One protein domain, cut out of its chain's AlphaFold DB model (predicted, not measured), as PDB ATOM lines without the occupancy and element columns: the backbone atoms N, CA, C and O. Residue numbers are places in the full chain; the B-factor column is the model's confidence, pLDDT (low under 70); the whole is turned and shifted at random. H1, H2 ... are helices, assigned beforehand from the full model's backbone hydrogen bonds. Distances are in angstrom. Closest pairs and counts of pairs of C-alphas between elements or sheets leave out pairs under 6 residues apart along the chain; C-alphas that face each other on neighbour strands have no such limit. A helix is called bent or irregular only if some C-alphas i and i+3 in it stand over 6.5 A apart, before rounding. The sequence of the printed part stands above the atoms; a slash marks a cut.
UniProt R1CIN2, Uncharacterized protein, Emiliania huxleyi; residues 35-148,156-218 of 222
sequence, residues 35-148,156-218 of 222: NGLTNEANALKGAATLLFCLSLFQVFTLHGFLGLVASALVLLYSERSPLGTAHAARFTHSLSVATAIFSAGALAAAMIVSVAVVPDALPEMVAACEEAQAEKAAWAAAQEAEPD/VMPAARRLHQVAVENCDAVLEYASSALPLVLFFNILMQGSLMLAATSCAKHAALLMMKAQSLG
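What this domain is: This is residues 35 to 148 and 156 to 218 of the 222 residues of an uncharacterized protein of Emiliania huxleyi (UniProt R1CIN2). A long rod has a four-helix, up-and-down bundle at one end, made by H1, H2, H3a and H5; H3 and H5 run on from it as a long arm, with small H4 crossing H3b near the far end. The printed part has 177 residues with five named helices, H1 to H5 in order, and no named strand: all helix. It is extended, with a radius of gyration of the C-alphas of 25.9 A and spans of 92 by 27 by 22 A.

Where its parts are: Find C-alpha 35 at (311.940, 268.820, 149.908), where H1 begins; it holds residues 35 to 56 and is irregular, with C-alphas 36 and 39 7.4 A apart. H2 follows at residues 62 to 78. H3, residues 82 to 145, was assigned as one helix by its hydrogen bonds but is bent, with C-alphas 115 and 118 6.6 A apart; its arms are H3a, 82 to 115, 45.4 A, and H3b, 118 to 145, 40.2 A. H4 is residues 159 to 169; H5, 171 to 216, spans 64.2 A to C-alpha 216 at (303.245, 262.313, 141.441).

How they stand to each other: In the bundle, H1 and H2 form a hairpin, closest at C-alphas 55 and 64, 4.4 A. H2 and H3a form another, closest at C-alphas 70 and 92, 4.6 A. H3a touches H5 at a shallow tilt of 29 degrees, opposite ways, closest at C-alphas 93 and 204, 4.5 A. H5 touches H1 with residues 192 to 214 alone, closest at C-alphas 203 and 47, 4.9 A. Farther out, H4 touches H3b about perpendicular, at 77 degrees, closest at C-alphas 168 and 132, 5.9 A. Every O i to N i+4 pair is within hydrogen-bond range in H2 and H4; H1 has 16 of 18, H3a 28 of 30, H3b 22 of 24, H5 39 of 42.

The domain as a whole: Residues 149 to 155 are not printed; C-alphas 148 and 156 are 14.3 A apart. No link printed whole is long. Look for pLDDT under 70 at 23 residues, among them 156 to 169.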
ATOM      1  N   ASN A  35     312.238 267.390 149.987       81.25
ATOM      2  CA  ASN A  35     311.940 268.820 149.908       81.25
ATOM      3  C   ASN A  35     310.567 269.074 149.260       81.25
ATOM      4  O   ASN A  35     309.800 269.902 149.751       81.25
ATOM      5  N   GLY A  36     310.203 268.306 148.226       80.00
ATOM      6  CA  GLY A  36     308.884 268.388 147.587       80.00
ATOM      7  C   GLY A  36     307.715 268.003 148.508       80.00
ATOM      8  O   GLY A  36     306.620 268.565 148.390       80.00
ATOM      9  N   LEU A  37     307.945 267.088 149.452       82.56
ATOM     10  CA  LEU A  37     306.934 266.562 150.383       82.56
ATOM     11  C   LEU A  37     306.811 267.362 151.689       82.56
ATOM     12  O   LEU A  37     305.785 267.273 152.360       82.56
ATOM     13  N   THR A  38     307.824 268.154 152.049       85.88
ATOM     14  CA  THR A  38     307.953 268.764 153.387       85.88
ATOM     15  C   THR A  38     306.757 269.639 153.778       85.88
ATOM     16  O   THR A  38     306.248 269.512 154.890       85.88
ATOM     17  N   ASN A  39     306.255 270.481 152.870       87.25
ATOM     18  CA  ASN A  39     305.129 271.374 153.176       87.25
ATOM     19  C   ASN A  39     303.841 270.600 153.501       87.25
ATOM     20  O   ASN A  39     303.176 270.902 154.490       87.25
ATOM     21  N   GLU A  40     303.521 269.572 152.711       87.50
ATOM     22  CA  GLU A  40     302.332 268.739 152.938       87.50
ATOM     23  C   GLU A  40     302.489 267.861 154.180       87.50
ATOM     24  O   GLU A  40     301.545 267.687 154.948       87.50
ATOM     25  N   ALA A  41     303.700 267.353 154.429       86.81
ATOM     26  CA  ALA A  41     303.995 266.602 155.641       86.81
ATOM     27  C   ALA A  41     303.803 267.473 156.893       86.81
ATOM     28  O   ALA A  41     303.202 267.018 157.862       86.81
ATOM     29  N   ASN A  42     304.240 268.736 156.874       89.06
ATOM     30  CA  ASN A  42     304.034 269.664 157.989       89.06
ATOM     31  C   ASN A  42     302.555 270.022 158.189       89.06
ATOM     32  O   ASN A  42     302.097 270.079 159.331       89.06
ATOM     33  N   ALA A  43     301.795 270.203 157.105       90.19
ATOM     34  CA  ALA A  43     300.351 270.419 157.188       90.19
ATOM     35  C   ALA A  43     299.635 269.214 157.823       90.19
ATOM     36  O   ALA A  43     298.823 269.382 158.735       90.19
ATOM     37  N   LEU A  44     300.003 267.992 157.417       91.50
ATOM     38  CA  LEU A  44     299.487 266.763 158.019       91.50
ATOM     39  C   LEU A  44     299.869 266.643 159.501       91.50
ATOM     40  O   LEU A  44     299.017 266.280 160.306       91.50
ATOM     41  N   LYS A  45     301.103 266.987 159.893       91.50
ATOM     42  CA  LYS A  45     301.522 267.006 161.311       91.50
ATOM     43  C   LYS A  45     300.690 267.984 162.139       91.50
ATOM     44  O   LYS A  45     300.275 267.641 163.245       91.50
ATOM     45  N   GLY A  46     300.421 269.180 161.613       92.25
ATOM     46  CA  GLY A  46     299.571 270.171 162.277       92.25
ATOM     47  C   GLY A  46     298.148 269.649 162.494       92.25
ATOM     48  O   GLY A  46     297.642 269.675 163.617       92.25
ATOM     49  N   ALA A  47     297.541 269.086 161.446       93.06
ATOM     50  CA  ALA A  47     296.212 268.483 161.530       93.06
ATOM     51  C   ALA A  47     296.173 267.272 162.481       93.06
ATOM     52  O   ALA A  47     295.249 267.145 163.284       93.06
ATOM     53  N   ALA A  48     297.199 266.417 162.448       92.94
ATOM     54  CA  ALA A  48     297.328 265.275 163.348       92.94
ATOM     55  C   ALA A  48     297.505 265.707 164.809       92.94
ATOM     56  O   ALA A  48     296.935 265.081 165.693       92.94
ATOM     57  N   THR A  49     298.233 266.794 165.076       94.50
ATOM     58  CA  THR A  49     298.389 267.340 166.436       94.50
ATOM     59  C   THR A  49     297.049 267.823 166.986       94.50
ATOM     60  O   THR A  49     296.691 267.495 168.114       94.50
ATOM     61  N   LEU A  50     296.273 268.549 166.174       94.50
ATOM     62  CA  LEU A  50     294.934 268.995 166.556       94.50
ATOM     63  C   LEU A  50     294.007 267.798 166.835       94.50
ATOM     64  O   LEU A  50     293.326 267.770 167.862       94.50
ATOM     65  N   LEU A  51     294.016 266.796 165.947       94.12
ATOM     66  CA  LEU A  51     293.251 265.561 166.119       94.12
ATOM     67  C   LEU A  51     293.663 264.825 167.401       94.12
ATOM     68  O   LEU A  51     292.790 264.408 168.153       94.12
ATOM     69  N   PHE A  52     294.963 264.733 167.691       95.75
ATOM     70  CA  PHE A  52     295.483 264.123 168.915       95.75
ATOM     71  C   PHE A  52     294.945 264.825 170.163       95.75
ATOM     72  O   PHE A  52     294.371 264.175 171.037       95.75
ATOM     73  N   CYS A  53     295.067 266.155 170.228       94.88
ATOM     74  CA  CYS A  53     294.585 266.943 171.360       94.88
ATOM     75  C   CYS A  53     293.082 266.749 171.596       94.88
ATOM     76  O   CYS A  53     292.669 266.549 172.736       94.88
ATOM     77  N   LEU A  54     292.269 266.770 170.538       93.06
ATOM     78  CA  LEU A  54     290.819 266.581 170.650       93.06
ATOM     79  C   LEU A  54     290.446 265.139 171.021       93.06
ATOM     80  O   LEU A  54     289.551 264.925 171.838       93.06
ATOM     81  N   SER A  55     291.165 264.154 170.482       93.12
ATOM     82  CA  SER A  55     290.982 262.739 170.805       93.12
ATOM     83  C   SER A  55     291.294 262.403 172.265       93.12
ATOM     84  O   SER A  55     290.656 261.505 172.813       93.12
ATOM     85  N   LEU A  56     292.212 263.122 172.927       93.31
ATOM     86  CA  LEU A  56     292.515 262.903 174.350       93.31
ATOM     87  C   LEU A  56     291.302 263.150 175.256       93.31
ATOM     88  O   LEU A  56     291.077 262.392 176.197       93.31
ATOM     89  N   PHE A  57     290.481 264.153 174.942       90.62
ATOM     90  CA  PHE A  57     289.257 264.441 175.698       90.62
ATOM     91  C   PHE A  57     288.168 263.377 175.515       90.62
ATOM     92  O   PHE A  57     287.192 263.363 176.260       90.62
ATOM     93  N   GLN A  58     288.316 262.488 174.530       88.25
ATOM     94  CA  GLN A  58     287.327 261.469 174.182       88.25
ATOM     95  C   GLN A  58     287.937 260.064 174.090       88.25
ATOM     96  O   GLN A  58     287.400 259.204 173.402       88.25
ATOM     97  N   VAL A  59     289.038 259.787 174.796       88.50
ATOM     98  CA  VAL A  59     289.758 258.501 174.688       88.50
ATOM     99  C   VAL A  59     288.891 257.270 175.001       88.50
ATOM    100  O   VAL A  59     289.149 256.184 174.490       88.50
ATOM    101  N   PHE A  60     287.836 257.440 175.802       87.31
ATOM    102  CA  PHE A  60     286.899 256.375 176.170       87.31
ATOM    103  C   PHE A  60     285.826 256.088 175.110       87.31
ATOM    104  O   PHE A  60     285.026 255.171 175.286       87.31
ATOM    105  N   THR A  61     285.788 256.846 174.014       90.25
ATOM    106  CA  THR A  61     284.875 256.599 172.895       90.25
ATOM    107  C   THR A  61     285.614 255.943 171.733       90.25
ATOM    108  O   THR A  61     286.810 256.151 171.524       90.25
ATOM    109  N   LEU A  62     284.887 255.170 170.920       89.06
ATOM    110  CA  LEU A  62     285.464 254.501 169.751       89.06
ATOM    111  C   LEU A  62     286.097 255.505 168.771       89.06
ATOM    112  O   LEU A  62     287.217 255.298 168.316       89.06
ATOM    113  N   HIS A  63     285.408 256.608 168.464       89.50
ATOM    114  CA  HIS A  63     285.922 257.639 167.556       89.50
ATOM    115  C   HIS A  63     287.111 258.402 168.151       89.50
ATOM    116  O   HIS A  63     288.064 258.691 167.429       89.50
ATOM    117  N   GLY A  64     287.108 258.684 169.457       86.62
ATOM    118  CA  GLY A  64     288.250 259.313 170.113       86.62
ATOM    119  C   GLY A  64     289.488 258.422 170.058       86.62
ATOM    120  O   GLY A  64     290.548 258.893 169.647       86.62
ATOM    121  N   PHE A  65     289.334 257.124 170.348       92.31
ATOM    122  CA  PHE A  65     290.411 256.136 170.242       92.31
ATOM    123  C   PHE A  65     290.951 255.998 168.812       92.31
ATOM    124  O   PHE A  65     292.164 256.050 168.608       92.31
ATOM    125  N   LEU A  66     290.075 255.884 167.807       91.19
ATOM    126  CA  LEU A  66     290.490 255.816 166.400       91.19
ATOM    127  C   LEU A  66     291.267 257.070 165.971       91.19
ATOM    128  O   LEU A  66     292.305 256.947 165.317       91.19
ATOM    129  N   GLY A  67     290.817 258.259 166.385       89.88
ATOM    130  CA  GLY A  67     291.525 259.514 166.123       89.88
ATOM    131  C   GLY A  67     292.880 259.592 166.835       89.88
ATOM    132  O   GLY A  67     293.850 260.099 166.263       89.88
ATOM    133  N   LEU A  68     292.989 259.014 168.036       93.50
ATOM    134  CA  LEU A  68     294.236 258.936 168.799       93.50
ATOM    135  C   LEU A  68     295.250 258.028 168.096       93.50
ATOM    136  O   LEU A  68     296.393 258.428 167.893       93.50
ATOM    137  N   VAL A  69     294.824 256.847 167.638       93.12
ATOM    138  CA  VAL A  69     295.683 255.937 166.865       93.12
ATOM    139  C   VAL A  69     296.112 256.583 165.543       93.12
ATOM    140  O   VAL A  69     297.296 256.553 165.208       93.12
ATOM    141  N   ALA A  70     295.182 257.209 164.812       90.31
ATOM    142  CA  ALA A  70     295.479 257.880 163.545       90.31
ATOM    143  C   ALA A  70     296.540 258.978 163.712       90.31
ATOM    144  O   ALA A  70     297.533 259.013 162.987       90.31
ATOM    145  N   SER A  71     296.350 259.859 164.694       92.75
ATOM    146  CA  SER A  71     297.267 260.968 164.955       92.75
ATOM    147  C   SER A  71     298.609 260.512 165.532       92.75
ATOM    148  O   SER A  71     299.650 261.006 165.094       92.75
ATOM    149  N   ALA A  72     298.621 259.533 166.441       92.12
ATOM    150  CA  ALA A  72     299.854 258.987 167.004       92.12
ATOM    151  C   ALA A  72     300.740 258.349 165.924       92.12
ATOM    152  O   ALA A  72     301.953 258.561 165.929       92.12
ATOM    153  N   LEU A  73     300.148 257.633 164.960       88.50
ATOM    154  CA  LEU A  73     300.883 257.084 163.818       88.50
ATOM    155  C   LEU A  73     301.573 258.188 163.010       88.50
ATOM    156  O   LEU A  73     302.757 258.067 162.712       88.50
ATOM    157  N   VAL A  74     300.891 259.290 162.695       88.06
ATOM    158  CA  VAL A  74     301.553 260.412 162.009       88.06
ATOM    159  C   VAL A  74     302.694 260.955 162.856       88.06
ATOM    160  O   VAL A  74     303.811 261.043 162.358       88.06
ATOM    161  N   LEU A  75     302.439 261.295 164.121       88.81
ATOM    162  CA  LEU A  75     303.413 261.969 164.983       88.81
ATOM    163  C   LEU A  75     304.679 261.124 165.192       88.81
ATOM    164  O   LEU A  75     305.780 261.648 165.018       88.81
ATOM    165  N   LEU A  76     304.535 259.818 165.435       88.06
ATOM    166  CA  LEU A  76     305.659 258.891 165.628       88.06
ATOM    167  C   LEU A  76     306.474 258.658 164.347       88.06
ATOM    168  O   LEU A  76     307.699 258.556 164.397       88.06
ATOM    169  N   TYR A  77     305.822 258.586 163.183       83.69
ATOM    170  CA  TYR A  77     306.527 258.419 161.904       83.69
ATOM    171  C   TYR A  77     307.089 259.738 161.358       83.69
ATOM    172  O   TYR A  77     307.977 259.730 160.498       83.69
ATOM    173  N   SER A  78     306.621 260.871 161.884       78.12
ATOM    174  CA  SER A  78     307.014 262.203 161.440       78.12
ATOM    175  C   SER A  78     308.434 262.614 161.837       78.12
ATOM    176  O   SER A  78     309.008 263.484 161.175       78.12
ATOM    177  N   GLU A  79     308.998 262.007 162.886       69.50
ATOM    178  CA  GLU A  79     310.359 262.287 163.367       69.50
ATOM    179  C   GLU A  79     311.443 261.693 162.461       69.50
ATOM    180  O   GLU A  79     312.568 262.186 162.437       69.50
ATOM    181  N   ARG A  80     311.120 260.641 161.697       65.56
ATOM    182  CA  ARG A  80     312.121 259.879 160.934       65.56
ATOM    183  C   ARG A  80     312.356 260.416 159.526       65.56
ATOM    184  O   ARG A  80     313.504 260.469 159.098       65.56
ATOM    185  N   SER A  81     311.302 260.779 158.789       73.06
ATOM    186  CA  SER A  81     311.407 261.423 157.465       73.06
ATOM    187  C   SER A  81     310.033 261.823 156.889       73.06
ATOM    188  O   SER A  81     309.007 261.230 157.243       73.06
ATOM    189  N   PRO A  82     309.984 262.774 155.931       74.94
ATOM    190  CA  PRO A  82     308.774 263.075 155.154       74.94
ATOM    191  C   PRO A  82     308.221 261.854 154.399       74.94
ATOM    192  O   PRO A  82     307.009 261.660 154.342       74.94
ATOM    193  N   LEU A  83     309.100 260.981 153.893       71.62
ATOM    194  CA  LEU A  83     308.731 259.694 153.287       71.62
ATOM    195  C   LEU A  83     308.053 258.737 154.280       71.62
ATOM    196  O   LEU A  83     307.040 258.128 153.945       71.62
ATOM    197  N   GLY A  84     308.557 258.641 155.514       74.88
ATOM    198  CA  GLY A  84     307.912 257.855 156.572       74.88
ATOM    199  C   GLY A  84     306.515 258.380 156.912       74.88
ATOM    200  O   GLY A  84     305.584 257.604 157.127       74.88
ATOM    201  N   THR A  85     306.346 259.703 156.858       79.62
ATOM    202  CA  THR A  85     305.046 260.362 157.055       79.62
ATOM    203  C   THR A  85     304.066 260.019 155.923       79.62
ATOM    204  O   THR A  85     302.883 259.801 156.180       79.62
ATOM    205  N   ALA A  86     304.544 259.898 154.679       78.19
ATOM    206  CA  ALA A  86     303.721 259.496 153.536       78.19
ATOM    207  C   ALA A  86     303.226 258.039 153.634       78.19
ATOM    208  O   ALA A  86     302.091 257.757 153.255       78.19
ATOM    209  N   HIS A  87     304.026 257.127 154.198       79.94
ATOM    210  CA  HIS A  87     303.578 255.757 154.477       79.94
ATOM    211  C   HIS A  87     302.485 255.731 155.558       79.94
ATOM    212  O   HIS A  87     301.429 255.117 155.388       79.94
ATOM    213  N   ALA A  88     302.696 256.460 156.660       84.25
ATOM    214  CA  ALA A  88     301.699 256.581 157.723       84.25
ATOM    215  C   ALA A  88     300.394 257.243 157.239       84.25
ATOM    216  O   ALA A  88     299.325 256.956 157.784       84.25
ATOM    217  N   ALA A  89     300.450 258.079 156.195       84.50
ATOM    218  CA  ALA A  89     299.295 258.799 155.665       84.50
ATOM    219  C   ALA A  89     298.156 257.877 155.200       84.50
ATOM    220  O   ALA A  89     297.000 258.243 155.370       84.50
ATOM    221  N   ARG A  90     298.433 256.666 154.698       82.44
ATOM    222  CA  ARG A  90     297.381 255.722 154.257       82.44
ATOM    223  C   ARG A  90     296.517 255.231 155.406       82.44
ATOM    224  O   ARG A  90     295.295 255.368 155.388       82.44
ATOM    225  N   PHE A  91     297.175 254.680 156.422       85.94
ATOM    226  CA  PHE A  91     296.513 254.207 157.632       85.94
ATOM    227  C   PHE A  91     295.827 255.366 158.355       85.94
ATOM    228  O   PHE A  91     294.677 255.243 158.769       85.94
ATOM    229  N   THR A  92     296.493 256.521 158.410       89.38
ATOM    230  CA  THR A  92     295.933 257.747 158.987       89.38
ATOM    231  C   THR A  92     294.692 258.205 158.236       89.38
ATOM    232  O   THR A  92     293.708 258.554 158.880       89.38
ATOM    233  N   HIS A  93     294.703 258.194 156.902       91.75
ATOM    234  CA  HIS A  93     293.566 258.593 156.080       91.75
ATOM    235  C   HIS A  93     292.345 257.733 156.406       91.75
ATOM    236  O   HIS A  93     291.311 258.267 156.802       91.75
ATOM    237  N   SER A  94     292.474 256.407 156.318       90.25
ATOM    238  CA  SER A  94     291.363 255.486 156.588       90.25
ATOM    239  C   SER A  94     290.835 255.610 158.019       90.25
ATOM    240  O   SER A  94     289.623 255.692 158.222       90.25
ATOM    241  N   LEU A  95     291.727 255.691 159.014       91.62
ATOM    242  CA  LEU A  95     291.330 255.855 160.416       91.62
ATOM    243  C   LEU A  95     290.696 257.226 160.687       91.62
ATOM    244  O   LEU A  95     289.728 257.313 161.442       91.62
ATOM    245  N   SER A  96     291.190 258.291 160.053       90.44
ATOM    246  CA  SER A  96     290.624 259.642 160.180       90.44
ATOM    247  C   SER A  96     289.245 259.729 159.524       90.44
ATOM    248  O   SER A  96     288.340 260.332 160.091       90.44
ATOM    249  N   VAL A  97     289.036 259.069 158.380       92.88
ATOM    250  CA  VAL A  97     287.710 258.963 157.748       92.88
ATOM    251  C   VAL A  97     286.742 258.190 158.643       92.88
ATOM    252  O   VAL A  97     285.636 258.667 158.887       92.88
ATOM    253  N   ALA A  98     287.154 257.043 159.188       92.12
ATOM    254  CA  ALA A  98     286.325 256.290 160.127       92.12
ATOM    255  C   ALA A  98     285.968 257.139 161.362       92.12
ATOM    256  O   ALA A  98     284.802 257.219 161.743       92.12
ATOM    257  N   THR A  99     286.953 257.838 161.931       92.38
ATOM    258  CA  THR A  99     286.761 258.768 163.055       92.38
ATOM    259  C   THR A  99     285.740 259.852 162.717       92.38
ATOM    260  O   THR A  99     284.830 260.098 163.507       92.38
ATOM    261  N   ALA A 100     285.843 260.458 161.531       92.44
ATOM    262  CA  ALA A 100     284.905 261.473 161.071       92.44
ATOM    263  C   ALA A 100     283.478 260.921 160.928       92.44
ATOM    264  O   ALA A 100     282.540 261.574 161.372       92.44
ATOM    265  N   ILE A 101     283.306 259.717 160.370       94.69
ATOM    266  CA  ILE A 101     281.987 259.081 160.206       94.69
ATOM    267  C   ILE A 101     281.346 258.795 161.567       94.69
ATOM    268  O   ILE A 101     280.191 259.157 161.794       94.69
ATOM    269  N   PHE A 102     282.085 258.176 162.490       92.88
ATOM    270  CA  PHE A 102     281.555 257.876 163.821       92.88
ATOM    271  C   PHE A 102     281.262 259.147 164.623       92.88
ATOM    272  O   PHE A 102     280.234 259.212 165.295       92.88
ATOM    273  N   SER A 103     282.115 260.169 164.524       91.12
ATOM    274  CA  SER A 103     281.880 261.456 165.179       91.12
ATOM    275  C   SER A 103     280.684 262.201 164.575       91.12
ATOM    276  O   SER A 103     279.874 262.746 165.318       91.12
ATOM    277  N   ALA A 104     280.483 262.136 163.253       91.88
ATOM    278  CA  ALA A 104     279.288 262.666 162.598       91.88
ATOM    279  C   ALA A 104     278.010 261.944 163.061       91.88
ATOM    280  O   ALA A 104     276.998 262.592 163.322       91.88
ATOM    281  N   GLY A 105     278.059 260.618 163.218       92.06
ATOM    282  CA  GLY A 105     276.952 259.839 163.775       92.06
ATOM    283  C   GLY A 105     276.640 260.219 165.227       92.06
ATOM    284  O   GLY A 105     275.479 260.440 165.570       92.06
ATOM    285  N   ALA A 106     277.670 260.363 166.065       90.88
ATOM    286  CA  ALA A 106     277.520 260.806 167.451       90.88
ATOM    287  C   ALA A 106     276.967 262.238 167.543       90.88
ATOM    288  O   ALA A 106     276.099 262.515 168.370       90.88
ATOM    289  N   LEU A 107     277.418 263.131 166.659       92.75
ATOM    290  CA  LEU A 107     276.908 264.492 166.534       92.75
ATOM    291  C   LEU A 107     275.432 264.498 166.125       92.75
ATOM    292  O   LEU A 107     274.632 265.187 166.752       92.75
ATOM    293  N   ALA A 108     275.052 263.709 165.117       92.12
ATOM    294  CA  ALA A 108     273.663 263.591 164.683       92.12
ATOM    295  C   ALA A 108     272.766 263.076 165.818       92.12
ATOM    296  O   ALA A 108     271.710 263.652 166.070       92.12
ATOM    297  N   ALA A 109     273.212 262.055 166.557       90.19
ATOM    298  CA  ALA A 109     272.494 261.553 167.725       90.19
ATOM    299  C   ALA A 109     272.356 262.623 168.822       90.19
ATOM    300  O   ALA A 109     271.261 262.821 169.343       90.19
ATOM    301  N   ALA A 110     273.427 263.362 169.133       89.81
ATOM    302  CA  ALA A 110     273.390 264.441 170.120       89.81
ATOM    303  C   ALA A 110     272.432 265.572 169.707       89.81
ATOM    304  O   ALA A 110     271.689 266.084 170.546       89.81
ATOM    305  N   MET A 111     272.401 265.928 168.420       89.81
ATOM    306  CA  MET A 111     271.469 266.922 167.880       89.81
ATOM    307  C   MET A 111     270.017 266.441 167.961       89.81
ATOM    308  O   MET A 111     269.155 267.206 168.385       89.81
ATOM    309  N   ILE A 112     269.741 265.175 167.624       89.62
ATOM    310  CA  ILE A 112     268.398 264.585 167.757       89.62
ATOM    311  C   ILE A 112     267.951 264.603 169.221       89.62
ATOM    312  O   ILE A 112     266.846 265.049 169.514       89.62
ATOM    313  N   VAL A 113     268.813 264.179 170.148       87.25
ATOM    314  CA  VAL A 113     268.495 264.218 171.581       87.25
ATOM    315  C   VAL A 113     268.196 265.650 172.029       87.25
ATOM    316  O   VAL A 113     267.204 265.878 172.711       87.25
ATOM    317  N   SER A 114     269.000 266.619 171.595       86.94
ATOM    318  CA  SER A 114     268.854 268.019 172.011       86.94
ATOM    319  C   SER A 114     267.595 268.694 171.465       86.94
ATOM    320  O   SER A 114     266.998 269.507 172.164       86.94
ATOM    321  N   VAL A 115     267.204 268.395 170.223       86.69
ATOM    322  CA  VAL A 115     266.116 269.107 169.525       86.69
ATOM    323  C   VAL A 115     264.784 268.360 169.584       86.69
ATOM    324  O   VAL A 115     263.744 269.007 169.566       86.69
ATOM    325  N   ALA A 116     264.797 267.028 169.642       85.81
ATOM    326  CA  ALA A 116     263.577 266.221 169.631       85.81
ATOM    327  C   ALA A 116     263.286 265.571 170.987       85.81
ATOM    328  O   ALA A 116     262.155 265.593 171.440       85.81
ATOM    329  N   VAL A 117     264.291 265.004 171.663       84.12
ATOM    330  CA  VAL A 117     264.028 264.200 172.873       84.12
ATOM    331  C   VAL A 117     263.898 265.066 174.121       84.12
ATOM    332  O   VAL A 117     262.952 264.900 174.879       84.12
ATOM    333  N   VAL A 118     264.837 265.986 174.358       84.19
ATOM    334  CA  VAL A 118     264.835 266.816 175.575       84.19
ATOM    335  C   VAL A 118     263.600 267.720 175.668       84.19
ATOM    336  O   VAL A 118     263.015 267.758 176.747       84.19
ATOM    337  N   PRO A 119     263.156 268.413 174.600       82.94
ATOM    338  CA  PRO A 119     261.979 269.275 174.691       82.94
ATOM    339  C   PRO A 119     260.684 268.522 175.013       82.94
ATOM    340  O   PRO A 119     259.843 269.075 175.714       82.94
ATOM    341  N   ASP A 120     260.553 267.276 174.551       82.88
ATOM    342  CA  ASP A 120     259.362 266.452 174.784       82.88
ATOM    343  C   ASP A 120     259.431 265.718 176.134       82.88
ATOM    344  O   ASP A 120     258.447 265.661 176.869       82.88
ATOM    345  N   ALA A 121     260.606 265.204 176.513       79.00
ATOM    346  CA  ALA A 121     260.780 264.437 177.746       79.00
ATOM    347  C   ALA A 121     260.885 265.316 179.002       79.00
ATOM    348  O   ALA A 121     260.516 264.877 180.089       79.00
ATOM    349  N   LEU A 122     261.400 266.548 178.892       78.69
ATOM    350  CA  LEU A 122     261.609 267.411 180.057       78.69
ATOM    351  C   LEU A 122     260.287 267.799 180.749       78.69
ATOM    352  O   LEU A 122     260.219 267.644 181.967       78.69
ATOM    353  N   PRO A 123     259.223 268.231 180.037       80.31
ATOM    354  CA  PRO A 123     257.925 268.503 180.655       80.31
ATOM    355  C   PRO A 123     257.292 267.262 181.294       80.31
ATOM    356  O   PRO A 123     256.722 267.366 182.376       80.31
ATOM    357  N   GLU A 124     257.421 266.087 180.666       81.12
ATOM    358  CA  GLU A 124     256.925 264.823 181.232       81.12
ATOM    359  C   GLU A 124     257.672 264.449 182.519       81.12
ATOM    360  O   GLU A 124     257.052 264.043 183.503       81.12
ATOM    361  N   MET A 125     258.994 264.642 182.553       74.56
ATOM    362  CA  MET A 125     259.798 264.439 183.760       74.56
ATOM    363  C   MET A 125     259.436 265.429 184.871       74.56
ATOM    364  O   MET A 125     259.382 265.033 186.035       74.56
ATOM    365  N   VAL A 126     259.173 266.695 184.529       79.75
ATOM    366  CA  VAL A 126     258.728 267.715 185.493       79.75
ATOM    367  C   VAL A 126     257.377 267.321 186.089       79.75
ATOM    368  O   VAL A 126     257.264 267.251 187.310       79.75
ATOM    369  N   ALA A 127     256.393 266.979 185.253       79.44
ATOM    370  CA  ALA A 127     255.062 266.576 185.705       79.44
ATOM    371  C   ALA A 127     255.112 265.330 186.606       79.44
ATOM    372  O   ALA A 127     254.517 265.315 187.682       79.44
ATOM    373  N   ALA A 128     255.894 264.317 186.222       78.56
ATOM    374  CA  ALA A 128     256.083 263.120 187.038       78.56
ATOM    375  C   ALA A 128     256.749 263.429 188.393       78.56
ATOM    376  O   ALA A 128     256.411 262.810 189.405       78.56
ATOM    377  N   CYS A 129     257.679 264.388 188.440       77.75
ATOM    378  CA  CYS A 129     258.294 264.830 189.692       77.75
ATOM    379  C   CYS A 129     257.324 265.619 190.579       77.75
ATOM    380  O   CYS A 129     257.303 265.391 191.789       77.75
ATOM    381  N   GLU A 130     256.509 266.505 190.006       80.50
ATOM    382  CA  GLU A 130     255.494 267.266 190.746       80.50
ATOM    383  C   GLU A 130     254.441 266.340 191.373       80.50
ATOM    384  O   GLU A 130     254.123 266.480 192.557       80.50
ATOM    385  N   GLU A 131     253.956 265.340 190.629       79.38
ATOM    386  CA  GLU A 131     253.034 264.321 191.150       79.38
ATOM    387  C   GLU A 131     253.654 263.537 192.316       79.38
ATOM    388  O   GLU A 131     253.026 263.344 193.363       79.38
ATOM    389  N   ALA A 132     254.918 263.137 192.172       74.44
ATOM    390  CA  ALA A 132     255.622 262.370 193.190       74.44
ATOM    391  C   ALA A 132     255.929 263.202 194.456       74.44
ATOM    392  O   ALA A 132     255.874 262.690 195.582       74.44
ATOM    393  N   GLN A 133     256.202 264.503 194.301       76.06
ATOM    394  CA  GLN A 133     256.341 265.442 195.419       76.06
ATOM    395  C   GLN A 133     255.005 265.692 196.130       76.06
ATOM    396  O   GLN A 133     254.970 265.712 197.365       76.06
ATOM    397  N   ALA A 134     253.906 265.819 195.382       76.38
ATOM    398  CA  ALA A 134     252.568 265.973 195.946       76.38
ATOM    399  C   ALA A 134     252.148 264.737 196.760       76.38
ATOM    400  O   ALA A 134     251.644 264.882 197.879       76.38
ATOM    401  N   GLU A 135     252.426 263.524 196.263       76.25
ATOM    402  CA  GLU A 135     252.201 262.290 197.027       76.25
ATOM    403  C   GLU A 135     253.041 262.292 198.317       76.25
ATOM    404  O   GLU A 135     252.506 262.041 199.400       76.25
ATOM    405  N   LYS A 136     254.331 262.652 198.253       74.19
ATOM    406  CA  LYS A 136     255.198 262.735 199.444       74.19
ATOM    407  C   LYS A 136     254.671 263.727 200.488       74.19
ATOM    408  O   LYS A 136     254.682 263.406 201.679       74.19
ATOM    409  N   ALA A 137     254.196 264.898 200.066       76.44
ATOM    410  CA  ALA A 137     253.620 265.901 200.963       76.44
ATOM    411  C   ALA A 137     252.319 265.406 201.621       76.44
ATOM    412  O   ALA A 137     252.143 265.569 202.830       76.44
ATOM    413  N   ALA A 138     251.449 264.732 200.862       74.44
ATOM    414  CA  ALA A 138     250.228 264.126 201.391       74.44
ATOM    415  C   ALA A 138     250.530 263.027 202.425       74.44
ATOM    416  O   ALA A 138     249.889 262.968 203.476       74.44
ATOM    417  N   TRP A 139     251.548 262.197 202.177       69.56
ATOM    418  CA  TRP A 139     252.017 261.198 203.141       69.56
ATOM    419  C   TRP A 139     252.611 261.823 204.403       69.56
ATOM    420  O   TRP A 139     252.359 261.324 205.498       69.56
ATOM    421  N   ALA A 140     253.392 262.898 204.274       72.75
ATOM    422  CA  ALA A 140     253.941 263.609 205.426       72.75
ATOM    423  C   ALA A 140     252.822 264.200 206.301       72.75
ATOM    424  O   ALA A 140     252.819 263.980 207.511       72.75
ATOM    425  N   ALA A 141     251.822 264.842 205.687       76.56
ATOM    426  CA  ALA A 141     250.658 265.377 206.393       76.56
ATOM    427  C   ALA A 141     249.816 264.275 207.065       76.56
ATOM    428  O   ALA A 141     249.373 264.431 208.203       76.56
ATOM    429  N   ALA A 142     249.634 263.126 206.403       69.25
ATOM    430  CA  ALA A 142     248.944 261.975 206.986       69.25
ATOM    431  C   ALA A 142     249.708 261.371 208.181       69.25
ATOM    432  O   ALA A 142     249.088 260.950 209.156       69.25
ATOM    433  N   GLN A 143     251.047 261.363 208.144       67.06
ATOM    434  CA  GLN A 143     251.872 260.910 209.273       67.06
ATOM    435  C   GLN A 143     251.807 261.843 210.487       67.06
ATOM    436  O   GLN A 143     251.954 261.367 211.612       67.06
ATOM    437  N   GLU A 144     251.621 263.146 210.280       68.19
ATOM    438  CA  GLU A 144     251.422 264.100 211.378       68.19
ATOM    439  C   GLU A 144     250.035 263.961 212.021       68.19
ATOM    440  O   GLU A 144     249.898 264.185 213.223       68.19
ATOM    441  N   ALA A 145     249.024 263.553 211.248       70.56
ATOM    442  CA  ALA A 145     247.656 263.377 211.732       70.56
ATOM    443  C   ALA A 145     247.453 262.100 212.576       70.56
ATOM    444  O   ALA A 145     246.708 262.137 213.554       70.56
ATOM    445  N   GLU A 146     248.119 260.987 212.241       66.69
ATOM    446  CA  GLU A 146     248.024 259.718 212.985       66.69
ATOM    447  C   GLU A 146     249.405 259.045 213.156       66.69
ATOM    448  O   GLU A 146     249.873 258.321 212.270       66.69
ATOM    449  N   PRO A 147     250.075 259.218 214.312       59.94
ATOM    450  CA  PRO A 147     251.435 258.715 214.521       59.94
ATOM    451  C   PRO A 147     251.536 257.180 214.579       59.94
ATOM    452  O   PRO A 147     252.591 256.637 214.247       59.94
ATOM    453  N   ASP A 148     250.456 256.466 214.923       59.62
ATOM    454  CA  ASP A 148     250.435 254.994 215.008       59.62
ATOM    455  C   ASP A 148     250.365 254.298 213.630       59.62
ATOM    456  O   ASP A 148     250.789 253.148 213.485       59.62
ATOM    457  N   VAL A 156     255.325 247.477 205.091       54.53
ATOM    458  CA  VAL A 156     254.536 246.835 204.013       54.53
ATOM    459  C   VAL A 156     254.773 247.486 202.638       54.53
ATOM    460  O   VAL A 156     254.184 247.073 201.641       54.53
ATOM    461  N   MET A 157     255.659 248.485 202.527       57.25
ATOM    462  CA  MET A 157     255.931 249.105 201.225       57.25
ATOM    463  C   MET A 157     256.594 248.123 200.237       57.25
ATOM    464  O   MET A 157     257.675 247.601 200.527       57.25
ATOM    465  N   PRO A 158     256.010 247.923 199.037       59.56
ATOM    466  CA  PRO A 158     256.619 247.124 197.977       59.56
ATOM    467  C   PRO A 158     257.960 247.712 197.518       59.56
ATOM    468  O   PRO A 158     258.150 248.928 197.534       59.56
ATOM    469  N   ALA A 159     258.868 246.873 197.010       54.78
ATOM    470  CA  ALA A 159     260.167 247.301 196.471       54.78
ATOM    471  C   ALA A 159     260.055 248.382 195.372       54.78
ATOM    472  O   ALA A 159     260.896 249.276 195.304       54.78
ATOM    473  N   ALA A 160     258.976 248.360 194.580       51.34
ATOM    474  CA  ALA A 160     258.667 249.399 193.595       51.34
ATOM    475  C   ALA A 160     258.490 250.790 194.233       51.34
ATOM    476  O   ALA A 160     258.918 251.792 193.668       51.34
ATOM    477  N   ARG A 161     257.932 250.854 195.449       57.56
ATOM    478  CA  ARG A 161     257.708 252.105 196.183       57.56
ATOM    479  C   ARG A 161     258.995 252.664 196.786       57.56
ATOM    480  O   ARG A 161     259.152 253.875 196.842       57.56
ATOM    481  N   ARG A 162     259.950 251.798 197.152       58.16
ATOM    482  CA  ARG A 162     261.305 252.224 197.555       58.16
ATOM    483  C   ARG A 162     262.079 252.820 196.381       58.16
ATOM    484  O   ARG A 162     262.745 253.831 196.548       58.16
ATOM    485  N   LEU A 163     261.953 252.228 195.192       51.97
ATOM    486  CA  LEU A 163     262.548 252.780 193.971       51.97
ATOM    487  C   LEU A 163     261.920 254.135 193.608       51.97
ATOM    488  O   LEU A 163     262.629 255.060 193.224       51.97
ATOM    489  N   HIS A 164     260.604 254.266 193.804       58.59
ATOM    490  CA  HIS A 164     259.882 255.525 193.633       58.59
ATOM    491  C   HIS A 164     260.335 256.585 194.651       58.59
ATOM    492  O   HIS A 164     260.639 257.700 194.257       58.59
ATOM    493  N   GLN A 165     260.501 256.232 195.933       59.97
ATOM    494  CA  GLN A 165     261.030 257.143 196.961       59.97
ATOM    495  C   GLN A 165     262.442 257.653 196.648       59.97
ATOM    496  O   GLN A 165     262.685 258.845 196.805       59.97
ATOM    497  N   VAL A 166     263.345 256.798 196.153       60.84
ATOM    498  CA  VAL A 166     264.694 257.224 195.729       60.84
ATOM    499  C   VAL A 166     264.628 258.198 194.546       60.84
ATOM    500  O   VAL A 166     265.437 259.123 194.466       60.84
ATOM    501  N   ALA A 167     263.658 258.027 193.642       59.69
ATOM    502  CA  ALA A 167     263.415 258.976 192.560       59.69
ATOM    503  C   ALA A 167     262.859 260.316 193.085       59.69
ATOM    504  O   ALA A 167     263.358 261.366 192.691       59.69
ATOM    505  N   VAL A 168     261.907 260.293 194.031       65.31
ATOM    506  CA  VAL A 168     261.324 261.509 194.636       65.31
ATOM    507  C   VAL A 168     262.352 262.294 195.453       65.31
ATOM    508  O   VAL A 168     262.366 263.521 195.419       65.31
ATOM    509  N   GLU A 169     263.223 261.612 196.199       68.06
ATOM    510  CA  GLU A 169     264.258 262.258 197.019       68.06
ATOM    511  C   GLU A 169     265.295 263.018 196.192       68.06
ATOM    512  O   GLU A 169     265.880 263.973 196.693       68.06
ATOM    513  N   ASN A 170     265.478 262.639 194.926       75.44
ATOM    514  CA  ASN A 170     266.412 263.291 194.016       75.44
ATOM    515  C   ASN A 170     265.716 264.146 192.944       75.44
ATOM    516  O   ASN A 170     266.411 264.675 192.082       75.44
ATOM    517  N   CYS A 171     264.385 264.304 192.978       77.19
ATOM    518  CA  CYS A 171     263.646 265.035 191.939       77.19
ATOM    519  C   CYS A 171     264.159 266.464 191.752       77.19
ATOM    520  O   CYS A 171     264.421 266.854 190.620       77.19
ATOM    521  N   ASP A 172     264.384 267.210 192.839       77.94
ATOM    522  CA  ASP A 172     264.880 268.590 192.756       77.94
ATOM    523  C   ASP A 172     266.269 268.652 192.106       77.94
ATOM    524  O   ASP A 172     266.499 269.452 191.203       77.94
ATOM    525  N   ALA A 173     267.171 267.741 192.485       78.81
ATOM    526  CA  ALA A 173     268.510 267.654 191.903       78.81
ATOM    527  C   ALA A 173     268.477 267.226 190.423       78.81
ATOM    528  O   ALA A 173     269.272 267.706 189.616       78.81
ATOM    529  N   VAL A 174     267.556 266.333 190.048       77.50
ATOM    530  CA  VAL A 174     267.366 265.880 188.662       77.50
ATOM    531  C   VAL A 174     266.778 266.997 187.799       77.50
ATOM    532  O   VAL A 174     267.259 267.203 186.687       77.50
ATOM    533  N   LEU A 175     265.797 267.748 188.304       79.19
ATOM    534  CA  LEU A 175     265.222 268.921 187.636       79.19
ATOM    535  C   LEU A 175     266.241 270.052 187.489       79.19
ATOM    536  O   LEU A 175     266.350 270.656 186.419       79.19
ATOM    537  N   GLU A 176     267.018 270.324 188.536       82.50
ATOM    538  CA  GLU A 176     268.093 271.315 188.500       82.50
ATOM    539  C   GLU A 176     269.158 270.910 187.476       82.50
ATOM    540  O   GLU A 176     269.536 271.714 186.621       82.50
ATOM    541  N   TYR A 177     269.581 269.642 187.475       79.69
ATOM    542  CA  TYR A 177     270.508 269.118 186.475       79.69
ATOM    543  C   TYR A 177     269.931 269.210 185.056       79.69
ATOM    544  O   TYR A 177     270.621 269.654 184.139       79.69
ATOM    545  N   ALA A 178     268.667 268.832 184.860       80.50
ATOM    546  CA  ALA A 178     268.025 268.816 183.550       80.50
ATOM    547  C   ALA A 178     267.783 270.223 182.974       80.50
ATOM    548  O   ALA A 178     267.872 270.414 181.762       80.50
ATOM    549  N   SER A 179     267.522 271.218 183.824       79.50
ATOM    550  CA  SER A 179     267.281 272.605 183.401       79.50
ATOM    551  C   SER A 179     268.562 273.428 183.233       79.50
ATOM    552  O   SER A 179     268.613 274.296 182.362       79.50
ATOM    553  N   SER A 180     269.605 273.159 184.027       82.94
ATOM    554  CA  SER A 180     270.829 273.978 184.044       82.94
ATOM    555  C   SER A 180     272.043 273.292 183.408       82.94
ATOM    556  O   SER A 180     272.712 273.871 182.550       82.94
ATOM    557  N   ALA A 181     272.326 272.047 183.792       84.62
ATOM    558  CA  ALA A 181     273.544 271.347 183.403       84.62
ATOM    559  C   ALA A 181     273.382 270.600 182.076       84.62
ATOM    560  O   ALA A 181     274.286 270.628 181.243       84.62
ATOM    561  N   LEU A 182     272.232 269.967 181.842       85.62
ATOM    562  CA  LEU A 182     271.973 269.161 180.651       85.62
ATOM    563  C   LEU A 182     272.129 269.952 179.336       85.62
ATOM    564  O   LEU A 182     272.829 269.446 178.455       85.62
ATOM    565  N   PRO A 183     271.598 271.186 179.176       85.44
ATOM    566  CA  PRO A 183     271.808 271.964 177.951       85.44
ATOM    567  C   PRO A 183     273.285 272.286 177.715       85.44
ATOM    568  O   PRO A 183     273.773 272.215 176.588       85.44
ATOM    569  N   LEU A 184     274.014 272.598 178.789       88.88
ATOM    570  CA  LEU A 184     275.433 272.928 178.738       88.88
ATOM    571  C   LEU A 184     276.272 271.692 178.379       88.88
ATOM    572  O   LEU A 184     277.124 271.766 177.496       88.88
ATOM    573  N   VAL A 185     275.980 270.536 178.979       88.25
ATOM    574  CA  VAL A 185     276.616 269.248 178.653       88.25
ATOM    575  C   VAL A 185     276.347 268.853 177.199       88.25
ATOM    576  O   VAL A 185     277.278 268.458 176.496       88.25
ATOM    577  N   LEU A 186     275.109 268.995 176.719       89.38
ATOM    578  CA  LEU A 186     274.754 268.719 175.325       89.38
ATOM    579  C   LEU A 186     275.475 269.665 174.365       89.38
ATOM    580  O   LEU A 186     276.054 269.206 173.382       89.38
ATOM    581  N   PHE A 187     275.516 270.959 174.679       90.31
ATOM    582  CA  PHE A 187     276.239 271.953 173.892       90.31
ATOM    583  C   PHE A 187     277.737 271.638 173.804       90.31
ATOM    584  O   PHE A 187     278.296 271.604 172.706       90.31
ATOM    585  N   PHE A 188     278.386 271.333 174.932       90.88
ATOM    586  CA  PHE A 188     279.794 270.934 174.940       90.88
ATOM    587  C   PHE A 188     280.026 269.629 174.179       90.88
ATOM    588  O   PHE A 188     281.003 269.531 173.439       90.88
ATOM    589  N   ASN A 189     279.130 268.648 174.295       90.44
ATOM    590  CA  ASN A 189     279.232 267.408 173.531       90.44
ATOM    591  C   ASN A 189     279.127 267.677 172.019       90.44
ATOM    592  O   ASN A 189     279.972 267.213 171.257       90.44
ATOM    593  N   ILE A 190     278.163 268.495 171.585       92.62
ATOM    594  CA  ILE A 190     278.002 268.916 170.184       92.62
ATOM    595  C   ILE A 190     279.264 269.628 169.684       92.62
ATOM    596  O   ILE A 190     279.787 269.272 168.627       92.62
ATOM    597  N   LEU A 191     279.790 270.592 170.445       94.12
ATOM    598  CA  LEU A 191     281.015 271.311 170.087       94.12
ATOM    599  C   LEU A 191     282.222 270.379 169.982       94.12
ATOM    600  O   LEU A 191     282.996 270.483 169.029       94.12
ATOM    601  N   MET A 192     282.385 269.467 170.939       92.25
ATOM    602  CA  MET A 192     283.506 268.530 170.963       92.25
ATOM    603  C   MET A 192     283.435 267.536 169.804       92.25
ATOM    604  O   MET A 192     284.439 267.326 169.126       92.25
ATOM    605  N   GLN A 193     282.258 266.971 169.526       92.38
ATOM    606  CA  GLN A 193     282.050 266.082 168.378       92.38
ATOM    607  C   GLN A 193     282.245 266.827 167.053       92.38
ATOM    608  O   GLN A 193     282.982 266.367 166.186       92.38
ATOM    609  N   GLY A 194     281.672 268.024 166.911       91.75
ATOM    610  CA  GLY A 194     281.863 268.855 165.723       91.75
ATOM    611  C   GLY A 194     283.337 269.192 165.477       91.75
ATOM    612  O   GLY A 194     283.829 269.054 164.356       91.75
ATOM    613  N   SER A 195     284.068 269.555 166.532       94.69
ATOM    614  CA  SER A 195     285.503 269.852 166.454       94.69
ATOM    615  C   SER A 195     286.321 268.615 166.086       94.69
ATOM    616  O   SER A 195     287.194 268.700 165.222       94.69
ATOM    617  N   LEU A 196     286.024 267.455 166.686       92.88
ATOM    618  CA  LEU A 196     286.697 266.196 166.366       92.88
ATOM    619  C   LEU A 196     286.446 265.784 164.909       92.88
ATOM    620  O   LEU A 196     287.384 265.409 164.207       92.88
ATOM    621  N   MET A 197     285.209 265.911 164.426       95.25
ATOM    622  CA  MET A 197     284.850 265.639 163.035       95.25
ATOM    623  C   MET A 197     285.622 266.545 162.062       95.25
ATOM    624  O   MET A 197     286.182 266.066 161.070       95.25
ATOM    625  N   LEU A 198     285.698 267.850 162.340       95.25
ATOM    626  CA  LEU A 198     286.450 268.803 161.514       95.25
ATOM    627  C   LEU A 198     287.960 268.517 161.532       95.25
ATOM    628  O   LEU A 198     288.613 268.548 160.488       95.25
ATOM    629  N   ALA A 199     288.514 268.173 162.694       95.06
ATOM    630  CA  ALA A 199     289.913 267.778 162.826       95.06
ATOM    631  C   ALA A 199     290.225 266.499 162.036       95.06
ATOM    632  O   ALA A 199     291.205 266.446 161.292       95.06
ATOM    633  N   ALA A 200     289.363 265.488 162.147       93.88
ATOM    634  CA  ALA A 200     289.521 264.215 161.460       93.88
ATOM    635  C   ALA A 200     289.407 264.374 159.934       93.88
ATOM    636  O   ALA A 200     290.233 263.843 159.192       93.88
ATOM    637  N   THR A 201     288.447 265.165 159.447       94.88
ATOM    638  CA  THR A 201     288.310 265.458 158.007       94.88
ATOM    639  C   THR A 201     289.478 266.278 157.462       94.88
ATOM    640  O   THR A 201     289.976 265.979 156.375       94.88
ATOM    641  N   SER A 202     289.973 267.266 158.215       95.25
ATOM    642  CA  SER A 202     291.184 268.016 157.859       95.25
ATOM    643  C   SER A 202     292.408 267.098 157.777       95.25
ATOM    644  O   SER A 202     293.128 267.115 156.775       95.25
ATOM    645  N   CYS A 203     292.598 266.229 158.773       93.06
ATOM    646  CA  CYS A 203     293.686 265.253 158.798       93.06
ATOM    647  C   CYS A 203     293.599 264.279 157.613       93.06
ATOM    648  O   CYS A 203     294.587 264.082 156.904       93.06
ATOM    649  N   ALA A 204     292.409 263.743 157.321       93.56
ATOM    650  CA  ALA A 204     292.178 262.899 156.151       93.56
ATOM    651  C   ALA A 204     292.512 263.637 154.843       93.56
ATOM    652  O   ALA A 204     293.237 263.108 154.000       93.56
ATOM    653  N   LYS A 205     292.065 264.888 154.685       94.94
ATOM    654  CA  LYS A 205     292.352 265.697 153.493       94.94
ATOM    655  C   LYS A 205     293.856 265.885 153.279       94.94
ATOM    656  O   LYS A 205     294.341 265.667 152.169       94.94
ATOM    657  N   HIS A 206     294.600 266.261 154.320       92.81
ATOM    658  CA  HIS A 206     296.051 266.439 154.216       92.81
ATOM    659  C   HIS A 206     296.788 265.117 153.979       92.81
ATOM    660  O   HIS A 206     297.751 265.087 153.214       92.81
ATOM    661  N   ALA A 207     296.301 264.011 154.546       91.00
ATOM    662  CA  ALA A 207     296.844 262.687 154.273       91.00
ATOM    663  C   ALA A 207     296.661 262.295 152.796       91.00
ATOM    664  O   ALA A 207     297.617 261.859 152.156       91.00
ATOM    665  N   ALA A 208     295.477 262.532 152.221       90.44
ATOM    666  CA  ALA A 208     295.208 262.277 150.805       90.44
ATOM    667  C   ALA A 208     296.068 263.149 149.875       90.44
ATOM    668  O   ALA A 208     296.625 262.646 148.899       90.44
ATOM    669  N   LEU A 209     296.220 264.443 150.183       90.50
ATOM    670  CA  LEU A 209     297.082 265.357 149.420       90.50
ATOM    671  C   LEU A 209     298.547 264.911 149.446       90.50
ATOM    672  O   LEU A 209     299.191 264.860 148.396       90.50
ATOM    673  N   LEU A 210     299.054 264.523 150.621       88.44
ATOM    674  CA  LEU A 210     300.411 264.001 150.766       88.44
ATOM    675  C   LEU A 210     300.604 262.712 149.956       88.44
ATOM    676  O   LEU A 210     301.619 262.569 149.277       88.44
ATOM    677  N   MET A 211     299.625 261.803 149.975       88.75
ATOM    678  CA  MET A 211     299.658 260.569 149.183       88.75
ATOM    679  C   MET A 211     299.683 260.847 147.675       88.75
ATOM    680  O   MET A 211     300.524 260.289 146.973       88.75
ATOM    681  N   MET A 212     298.808 261.728 147.178       87.31
ATOM    682  CA  MET A 212     298.776 262.101 145.757       87.31
ATOM    683  C   MET A 212     300.085 262.765 145.317       87.31
ATOM    684  O   MET A 212     300.593 262.483 144.232       87.31
ATOM    685  N   LYS A 213     300.667 263.615 146.171       86.19
ATOM    686  CA  LYS A 213     301.946 264.273 145.890       86.19
ATOM    687  C   LYS A 213     303.126 263.302 145.931       86.19
ATOM    688  O   LYS A 213     304.034 263.409 145.117       86.19
ATOM    689  N   ALA A 214     303.118 262.334 146.843       83.94
ATOM    690  CA  ALA A 214     304.125 261.276 146.867       83.94
ATOM    691  C   ALA A 214     304.079 260.441 145.578       83.94
ATOM    692  O   ALA A 214     305.120 260.195 144.971       83.94
ATOM    693  N   GLN A 215     302.875 260.084 145.122       84.44
ATOM    694  CA  GLN A 215     302.674 259.363 143.863       84.44
ATOM    695  C   GLN A 215     303.141 260.171 142.645       84.44
ATOM    696  O   GLN A 215     303.817 259.618 141.778       84.44
ATOM    697  N   SER A 216     302.834 261.472 142.577       82.69
ATOM    698  CA  SER A 216     303.245 262.313 141.441       82.69
ATOM    699  C   SER A 216     304.759 262.506 141.346       82.69
ATOM    700  O   SER A 216     305.284 262.706 140.255       82.69
ATOM    701  N   LEU A 217     305.468 262.397 142.470       80.88
ATOM    702  CA  LEU A 217     306.927 262.459 142.530       80.88
ATOM    703  C   LEU A 217     307.605 261.091 142.310       80.88
ATOM    704  O   LEU A 217     308.817 260.974 142.480       80.88
ATOM    705  N   GLY A 218     306.847 260.053 141.940       74.56
ATOM    706  CA  GLY A 218     307.386 258.725 141.637       74.56
ATOM    707  C   GLY A 218     307.779 257.907 142.868       74.56
ATOM    708  O   GLY A 218     308.435 256.874 142.722       74.56
TER     709      GLY A 218